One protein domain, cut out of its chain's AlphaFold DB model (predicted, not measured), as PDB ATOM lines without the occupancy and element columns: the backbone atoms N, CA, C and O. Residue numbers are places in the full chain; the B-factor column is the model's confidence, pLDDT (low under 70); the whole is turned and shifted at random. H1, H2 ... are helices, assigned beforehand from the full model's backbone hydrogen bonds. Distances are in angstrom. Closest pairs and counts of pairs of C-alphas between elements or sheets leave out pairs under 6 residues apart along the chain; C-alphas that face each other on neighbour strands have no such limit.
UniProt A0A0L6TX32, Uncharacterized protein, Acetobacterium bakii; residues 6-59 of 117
ATOM      1  N   ALA A   6     -13.709  10.636  26.515       87.75
ATOM      2  CA  ALA A   6     -15.040  10.095  26.268       87.75
ATOM      3  C   ALA A   6     -15.782   9.794  27.578       87.75
ATOM      4  O   ALA A   6     -16.962  10.121  27.698       87.75
ATOM      5  N   TYR A   7     -15.092   9.212  28.563       86.62
ATOM      6  CA  TYR A   7     -15.669   8.938  29.876       86.62
ATOM      7  C   TYR A   7     -15.985  10.234  30.636       86.62
ATOM      8  O   TYR A   7     -17.106  10.398  31.110       86.62
ATOM      9  N   LEU A   8     -15.075  11.214  30.633       87.88
ATOM     10  CA  LEU A   8     -15.320  12.521  31.249       87.88
ATOM     11  C   LEU A   8     -16.543  13.229  30.643       87.88
ATOM     12  O   LEU A   8     -17.367  13.770  31.374       87.88
ATOM     13  N   LYS A   9     -16.719  13.165  29.317       87.50
ATOM     14  CA  LYS A   9     -17.903  13.724  28.648       87.50
ATOM     15  C   LYS A   9     -19.197  13.021  29.072       87.50
ATOM     16  O   LYS A   9     -20.210  13.685  29.275       87.50
ATOM     17  N   LYS A  10     -19.172  11.693  29.241       87.06
ATOM     18  CA  LYS A  10     -20.318  10.945  29.788       87.06
ATOM     19  C   LYS A  10     -20.638  11.389  31.214       87.06
ATOM     20  O   LYS A  10     -21.811  11.555  31.533       87.06
ATOM     21  N   LEU A  11     -19.621  11.617  32.045       82.81
ATOM     22  CA  LEU A  11     -19.806  12.117  33.408       82.81
ATOM     23  C   LEU A  11     -20.417  13.524  33.423       82.81
ATOM     24  O   LEU A  11     -21.396  13.744  34.130       82.81
ATOM     25  N   GLN A  12     -19.912  14.442  32.592       85.44
ATOM     26  CA  GLN A  12     -20.482  15.788  32.433       85.44
ATOM     27  C   GLN A  12     -21.964  15.732  32.045       85.44
ATOM     28  O   GLN A  12     -22.785  16.425  32.633       85.44
ATOM     29  N   GLN A  13     -22.323  14.873  31.086       85.19
ATOM     30  CA  GLN A  13     -23.707  14.732  30.625       85.19
ATOM     31  C   GLN A  13     -24.619  14.095  31.676       85.19
ATOM     32  O   GLN A  13     -25.752  14.534  31.856       85.19
ATOM     33  N   ARG A  14     -24.140  13.050  32.358       81.75
ATOM     34  CA  ARG A  14     -24.938  12.270  33.310       81.75
ATOM     35  C   ARG A  14     -25.175  13.009  34.623       81.75
ATOM     36  O   ARG A  14     -26.253  12.877  35.192       81.75
ATOM     37  N   TYR A  15     -24.183  13.762  35.089       75.12
ATOM     38  CA  TYR A  15     -24.191  14.385  36.416       75.12
ATOM     39  C   TYR A  15     -24.227  15.916  36.371       75.12
ATOM     40  O   TYR A  15     -24.190  16.549  37.419       75.12
ATOM     41  N   GLN A  16     -24.324  16.504  35.172       79.50
ATOM     42  CA  GLN A  16     -24.428  17.953  34.944       79.50
ATOM     43  C   GLN A  16     -23.303  18.760  35.610       79.50
ATOM     44  O   GLN A  16     -23.513  19.877  36.072       79.50
ATOM     45  N   PHE A  17     -22.091  18.202  35.661       79.88
ATOM     46  CA  PHE A  17     -20.942  18.931  36.186       79.88
ATOM     47  C   PHE A  17     -20.540  20.064  35.243       79.88
ATOM     48  O   PHE A  17     -20.224  19.830  34.073       79.88
ATOM     49  N   GLU A  18     -20.459  21.277  35.782       80.56
ATOM     50  CA  GLU A  18     -19.761  22.378  35.130       80.56
ATOM     51  C   GLU A  18     -18.254  22.187  35.322       80.56
ATOM     52  O   GLU A  18     -17.712  22.376  36.410       80.56
ATOM     53  N   ILE A  19     -17.587  21.745  34.256       85.31
ATOM     54  CA  ILE A  19     -16.142  21.520  34.216       85.31
ATOM     55  C   ILE A  19     -15.594  22.347  33.062       85.31
ATOM     56  O   ILE A  19     -15.880  22.070  31.894       85.31
ATOM     57  N   ASP A  20     -14.798  23.354  33.385       88.75
ATOM     58  CA  ASP A  20     -14.149  24.198  32.394       88.75
ATOM     59  C   ASP A  20     -12.889  23.534  31.804       88.75
ATOM     60  O   ASP A  20     -12.503  22.401  32.129       88.75
ATOM     61  N   ALA A  21     -12.253  24.219  30.854       89.19
ATOM     62  CA  ALA A  21     -11.070  23.693  30.179       89.19
ATOM     63  C   ALA A  21      -9.866  23.468  31.124       89.19
ATOM     64  O   ALA A  21      -9.213  22.428  30.975       89.19
ATOM     65  N   PRO A  22      -9.551  24.369  32.078       89.88
ATOM     66  CA  PRO A  22      -8.524  24.128  33.092       89.88
ATOM     67  C   PRO A  22      -8.773  22.863  33.918       89.88
ATOM     68  O   PRO A  22      -7.908  21.981  33.934       89.88
ATOM     69  N   LEU A  23      -9.963  22.710  34.509       90.31
ATOM     70  CA  LEU A  23     -10.284  21.538  35.324       90.31
ATOM     71  C   LEU A  23     -10.285  20.251  34.489       90.31
ATOM     72  O   LEU A  23      -9.804  19.213  34.934       90.31
ATOM     73  N   THR A  24     -10.738  20.317  33.235       90.88
ATOM     74  CA  THR A  24     -10.668  19.180  32.304       90.88
ATOM     75  C   THR A  24      -9.229  18.702  32.090       90.88
ATOM     76  O   THR A  24      -8.966  17.499  32.104       90.88
ATOM     77  N   ARG A  25      -8.283  19.627  31.876       90.19
ATOM     78  CA  ARG A  25      -6.863  19.284  31.679       90.19
ATOM     79  C   ARG A  25      -6.253  18.696  32.943       90.19
ATOM     80  O   ARG A  25      -5.512  17.724  32.839       90.19
ATOM     81  N   TYR A  26      -6.592  19.269  34.095       91.38
ATOM     82  CA  TYR A  26      -6.183  18.762  35.399       91.38
ATOM     83  C   TYR A  26      -6.647  17.316  35.607       91.38
ATOM     84  O   TYR A  26      -5.820  16.428  35.779       91.38
ATOM     85  N   LEU A  27      -7.952  17.052  35.477       90.69
ATOM     86  CA  LEU A  27      -8.520  15.718  35.691       90.69
ATOM     87  C   LEU A  27      -7.920  14.676  34.740       90.69
ATOM     88  O   LEU A  27      -7.586  13.574  35.165       90.69
ATOM     89  N   LEU A  28      -7.759  15.017  33.459       90.31
ATOM     90  CA  LEU A  28      -7.157  14.096  32.495       90.31
ATOM     91  C   LEU A  28      -5.703  13.773  32.841       90.31
ATOM     92  O   LEU A  28      -5.312  12.629  32.677       90.31
ATOM     93  N   ALA A  29      -4.919  14.745  33.308       87.25
ATOM     94  CA  ALA A  29      -3.528  14.514  33.696       87.25
ATOM     95  C   ALA A  29      -3.398  13.730  35.011       87.25
ATOM     96  O   ALA A  29      -2.442  12.975  35.174       87.25
ATOM     97  N   GLU A  30      -4.342  13.906  35.933       86.75
ATOM     98  CA  GLU A  30      -4.346  13.213  37.221       86.75
ATOM     99  C   GLU A  30      -4.710  11.729  37.057       86.75
ATOM    100  O   GLU A  30      -4.049  10.854  37.609       86.75
ATOM    101  N   TYR A  31      -5.707  11.433  36.216       87.25
ATOM    102  CA  TYR A  31      -6.268  10.087  36.036       87.25
ATOM    103  C   TYR A  31      -5.931   9.446  34.673       87.25
ATOM    104  O   TYR A  31      -6.632   8.531  34.228       87.25
ATOM    105  N   GLU A  32      -4.881   9.911  33.983       81.75
ATOM    106  CA  GLU A  32      -4.410   9.334  32.702       81.75
ATOM    107  C   GLU A  32      -3.865   7.907  32.848       81.75
ATOM    108  O   GLU A  32      -3.852   7.148  31.880       81.75
ATOM    109  N   VAL A  33      -3.396   7.555  34.045       76.44
ATOM    110  CA  VAL A  33      -2.797   6.262  34.369       76.44
ATOM    111  C   VAL A  33      -3.451   5.737  35.634       76.44
ATOM    112  O   VAL A  33      -3.749   6.484  36.564       76.44
ATOM    113  N   GLU A  34      -3.692   4.438  35.634       75.62
ATOM    114  CA  GLU A  34      -4.257   3.725  36.763       75.62
ATOM    115  C   GLU A  34      -3.246   3.660  37.915       75.62
ATOM    116  O   GLU A  34      -2.064   3.396  37.666       75.62
ATOM    117  N   PRO A  35      -3.671   3.907  39.165       72.56
ATOM    118  CA  PRO A  35      -2.821   3.644  40.314       72.56
ATOM    119  C   PRO A  35      -2.360   2.181  40.339       72.56
ATOM    120  O   PRO A  35      -3.009   1.278  39.826       72.56
ATOM    121  N   PHE A  36      -1.199   1.952  40.943       65.38
ATOM    122  CA  PHE A  36      -0.679   0.620  41.227       65.38
ATOM    123  C   PHE A  36      -0.415   0.525  42.734       65.38
ATOM    124  O   PHE A  36       0.062   1.505  43.309       65.38
ATOM    125  N   PRO A  37      -0.707  -0.609  43.395       70.12
ATOM    126  CA  PRO A  37      -1.238  -1.870  42.856       70.12
ATOM    127  C   PRO A  37      -2.767  -1.912  42.711       70.12
ATOM    128  O   PRO A  37      -3.304  -2.919  42.260       70.12
ATOM    129  N   ASN A  38      -3.466  -0.855  43.130       76.62
ATOM    130  CA  ASN A  38      -4.924  -0.832  43.206       76.62
ATOM    131  C   ASN A  38      -5.543  -0.255  41.941       76.62
ATOM    132  O   ASN A  38      -5.152   0.821  41.512       76.62
ATOM    133  N   GLU A  39      -6.573  -0.912  41.426       79.62
ATOM    134  CA  GLU A  39      -7.337  -0.408  40.294       79.62
ATOM    135  C   GLU A  39      -8.509   0.463  40.752       79.62
ATOM    136  O   GLU A  39      -9.166   0.173  41.755       79.62
ATOM    137  N   TYR A  40      -8.814   1.515  39.996       82.81
ATOM    138  CA  TYR A  40     -10.051   2.255  40.208       82.81
ATOM    139  C   TYR A  40     -11.234   1.511  39.592       82.81
ATOM    140  O   TYR A  40     -11.224   1.190  38.395       82.81
ATOM    141  N   SER A  41     -12.308   1.343  40.370       87.44
ATOM    142  CA  SER A  41     -13.619   1.036  39.799       87.44
ATOM    143  C   SER A  41     -14.225   2.267  39.113       87.44
ATOM    144  O   SER A  41     -13.810   3.411  39.329       87.44
ATOM    145  N   GLU A  42     -15.262   2.051  38.300       84.94
ATOM    146  CA  GLU A  42     -16.027   3.151  37.700       84.94
ATOM    147  C   GLU A  42     -16.640   4.068  38.775       84.94
ATOM    148  O   GLU A  42     -16.671   5.291  38.620       84.94
ATOM    149  N   GLN A  43     -17.096   3.484  39.887       87.19
ATOM    150  CA  GLN A  43     -17.680   4.224  41.000       87.19
ATOM    151  C   GLN A  43     -16.628   5.064  41.734       87.19
ATOM    152  O   GLN A  43     -16.912   6.210  42.084       87.19
ATOM    153  N   ASP A  44     -15.414   4.541  41.916       88.12
ATOM    154  CA  ASP A  44     -14.329   5.283  42.565       88.12
ATOM    155  C   ASP A  44     -13.923   6.495  41.733       88.12
ATOM    156  O   ASP A  44     -13.869   7.610  42.252       88.12
ATOM    157  N   LEU A  45     -13.716   6.306  40.423       87.56
ATOM    158  CA  LEU A  45     -13.420   7.414  39.511       87.56
ATOM    159  C   LEU A  45     -14.520   8.472  39.546       87.56
ATOM    160  O   LEU A  45     -14.220   9.663  39.622       87.56
ATOM    161  N   HIS A  46     -15.787   8.055  39.524       87.56
ATOM    162  CA  HIS A  46     -16.908   8.980  39.632       87.56
ATOM    163  C   HIS A  46     -16.858   9.796  40.930       87.56
ATOM    164  O   HIS A  46     -16.924  11.026  40.881       87.56
ATOM    165  N   GLU A  47     -16.721   9.140  42.084       90.19
ATOM    166  CA  GLU A  47     -16.714   9.823  43.380       90.19
ATOM    167  C   GLU A  47     -15.516  10.759  43.544       90.19
ATOM    168  O   GLU A  47     -15.659  11.859  44.084       90.19
ATOM    169  N   GLN A  48     -14.347  10.364  43.045       90.25
ATOM    170  CA  GLN A  48     -13.148  11.191  43.112       90.25
ATOM    171  C   GLN A  48     -13.254  12.418  42.201       90.25
ATOM    172  O   GLN A  48     -12.968  13.535  42.638       90.25
ATOM    173  N   ILE A  49     -13.759  12.250  40.974       90.19
ATOM    174  CA  ILE A  49     -14.019  13.372  40.062       90.19
ATOM    175  C   ILE A  49     -15.059  14.317  40.668       90.19
ATOM    176  O   ILE A  49     -14.838  15.525  40.692       90.19
ATOM    177  N   ARG A  50     -16.158  13.793  41.227       90.94
ATOM    178  CA  ARG A  50     -17.199  14.598  41.885       90.94
ATOM    179  C   ARG A  50     -16.631  15.453  43.018       90.94
ATOM    180  O   ARG A  50     -16.950  16.637  43.110       90.94
ATOM    181  N   LYS A  51     -15.785  14.877  43.880       91.88
ATOM    182  CA  LYS A  51     -15.125  15.621  44.968       91.88
ATOM    183  C   LYS A  51     -14.242  16.745  44.428       91.88
ATOM    184  O   LYS A  51     -14.344  17.863  44.923       91.88
ATOM    185  N   LEU A  52     -13.430  16.465  43.408       92.25
ATOM    186  CA  LEU A  52     -12.541  17.459  42.800       92.25
ATOM    187  C   LEU A  52     -13.319  18.594  42.125       92.25
ATOM    188  O   LEU A  52     -12.963  19.755  42.295       92.25
ATOM    189  N   VAL A  53     -14.411  18.282  41.420       90.94
ATOM    190  CA  VAL A  53     -15.303  19.299  40.837       90.94
ATOM    191  C   VAL A  53     -15.870  20.205  41.929       90.94
ATOM    192  O   VAL A  53     -15.797  21.425  41.806       90.94
ATOM    193  N   ASN A  54     -16.367  19.634  43.029       90.94
ATOM    194  CA  ASN A  54     -16.899  20.424  44.141       90.94
ATOM    195  C   ASN A  54     -15.825  21.314  44.784       90.94
ATOM    196  O   ASN A  54     -16.085  22.481  45.061       90.94
ATOM    197  N   GLN A  55     -14.616  20.788  45.002       92.75
ATOM    198  CA  GLN A  55     -13.493  21.566  45.538       92.75
ATOM    199  C   GLN A  55     -13.090  22.704  44.592       92.75
ATOM    200  O   GLN A  55     -12.817  23.814  45.041       92.75
ATOM    201  N   TYR A  56     -13.094  22.452  43.281       92.19
ATOM    202  CA  TYR A  56     -12.821  23.472  42.273       92.19
ATOM    203  C   TYR A  56     -13.859  24.595  42.304       92.19
ATOM    204  O   TYR A  56     -13.501  25.767  42.369       92.19
ATOM    205  N   GLN A  57     -15.144  24.240  42.344       89.06
ATOM    206  CA  GLN A  57     -16.244  25.205  42.431       89.06
ATOM    207  C   GLN A  57     -16.212  26.024  43.730       89.06
ATOM    208  O   GLN A  57     -16.607  27.186  43.740       89.06
ATOM    209  N   GLN A  58     -15.713  25.438  44.821       93.00
ATOM    210  CA  GLN A  58     -15.509  26.118  46.104       93.00
ATOM    211  C   GLN A  58     -14.217  26.951  46.151       93.00
ATOM    212  O   GLN A  58     -13.966  27.626  47.147       93.00
ATOM    213  N   GLY A  59     -13.387  26.902  45.103       90.25
ATOM    214  CA  GLY A  59     -12.094  27.584  45.051       90.25
ATOM    215  C   GLY A  59     -11.026  26.973  45.963       90.25
ATOM    216  O   GLY A  59     -10.018  27.620  46.232       90.25
TER     217      GLY A  59
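This is residues 6 to 59 of the 117 residues of an uncharacterized protein of Acetobacterium bakii (UniProt A0A0L6TX32). Three helices stand in a loose triangle: H2 and the longer H3 form a loosely packed helical hairpin, and H1 lies close to H3, steeply turned to it. The link from H2 to H3 makes a wide loop, and its residues 32 to 39 stick out from the body. The printed part has 54 residues, with helices H1, H2 and H3 in that order and no named strand; the class is all helix. The whole is compact, with a radius of gyration of the C-alphas of 11.1 A, and the C-alphas span 31 by 21 by 18 A.

H1 is residues 6 to 15, 14.3 A from first to last C-alpha, and begins with C-alpha 6 at (-15.040, 10.095, 26.268). H2 is residues 21 to 30, also 14.3 A, with C-alpha 21 at (-11.070, 23.693, 30.179). H3 is residues 42 to 57, 22.6 A long, and ends with C-alpha 57 at (-16.244, 25.205, 42.431).

H1 and H2 are only just apart, their closest C-alphas 8.2 A from each other. H1 and H3 are close but not clearly touching; their closest C-alphas, those of Leu 11 and His 46, are 7.5 A apart. They run the same way at a steep tilt of 69 degrees, only just short of about perpendicular. H2 and H3, a helical hairpin, only just touch, with 3 pairs of C-alphas within 8 A; the closest are those of Leu 27 and Ile 49, 7.4 A apart. H3 touches H2 with residues 49 to 56 alone. They run opposite ways at a steep tilt of 42 degrees. In H1, H2 and H3 every O i to N i+4 pair is within hydrogen-bond range.

The two C-alphas farthest apart, those of Pro 37 and Gln 58, are 31.6 A from each other. The printed part has no cut. The link from H1 to H2 is tight, and that from H2 to H3 is long. The mean pLDDT of the printed part is 85.8, and residue 36 is under 70.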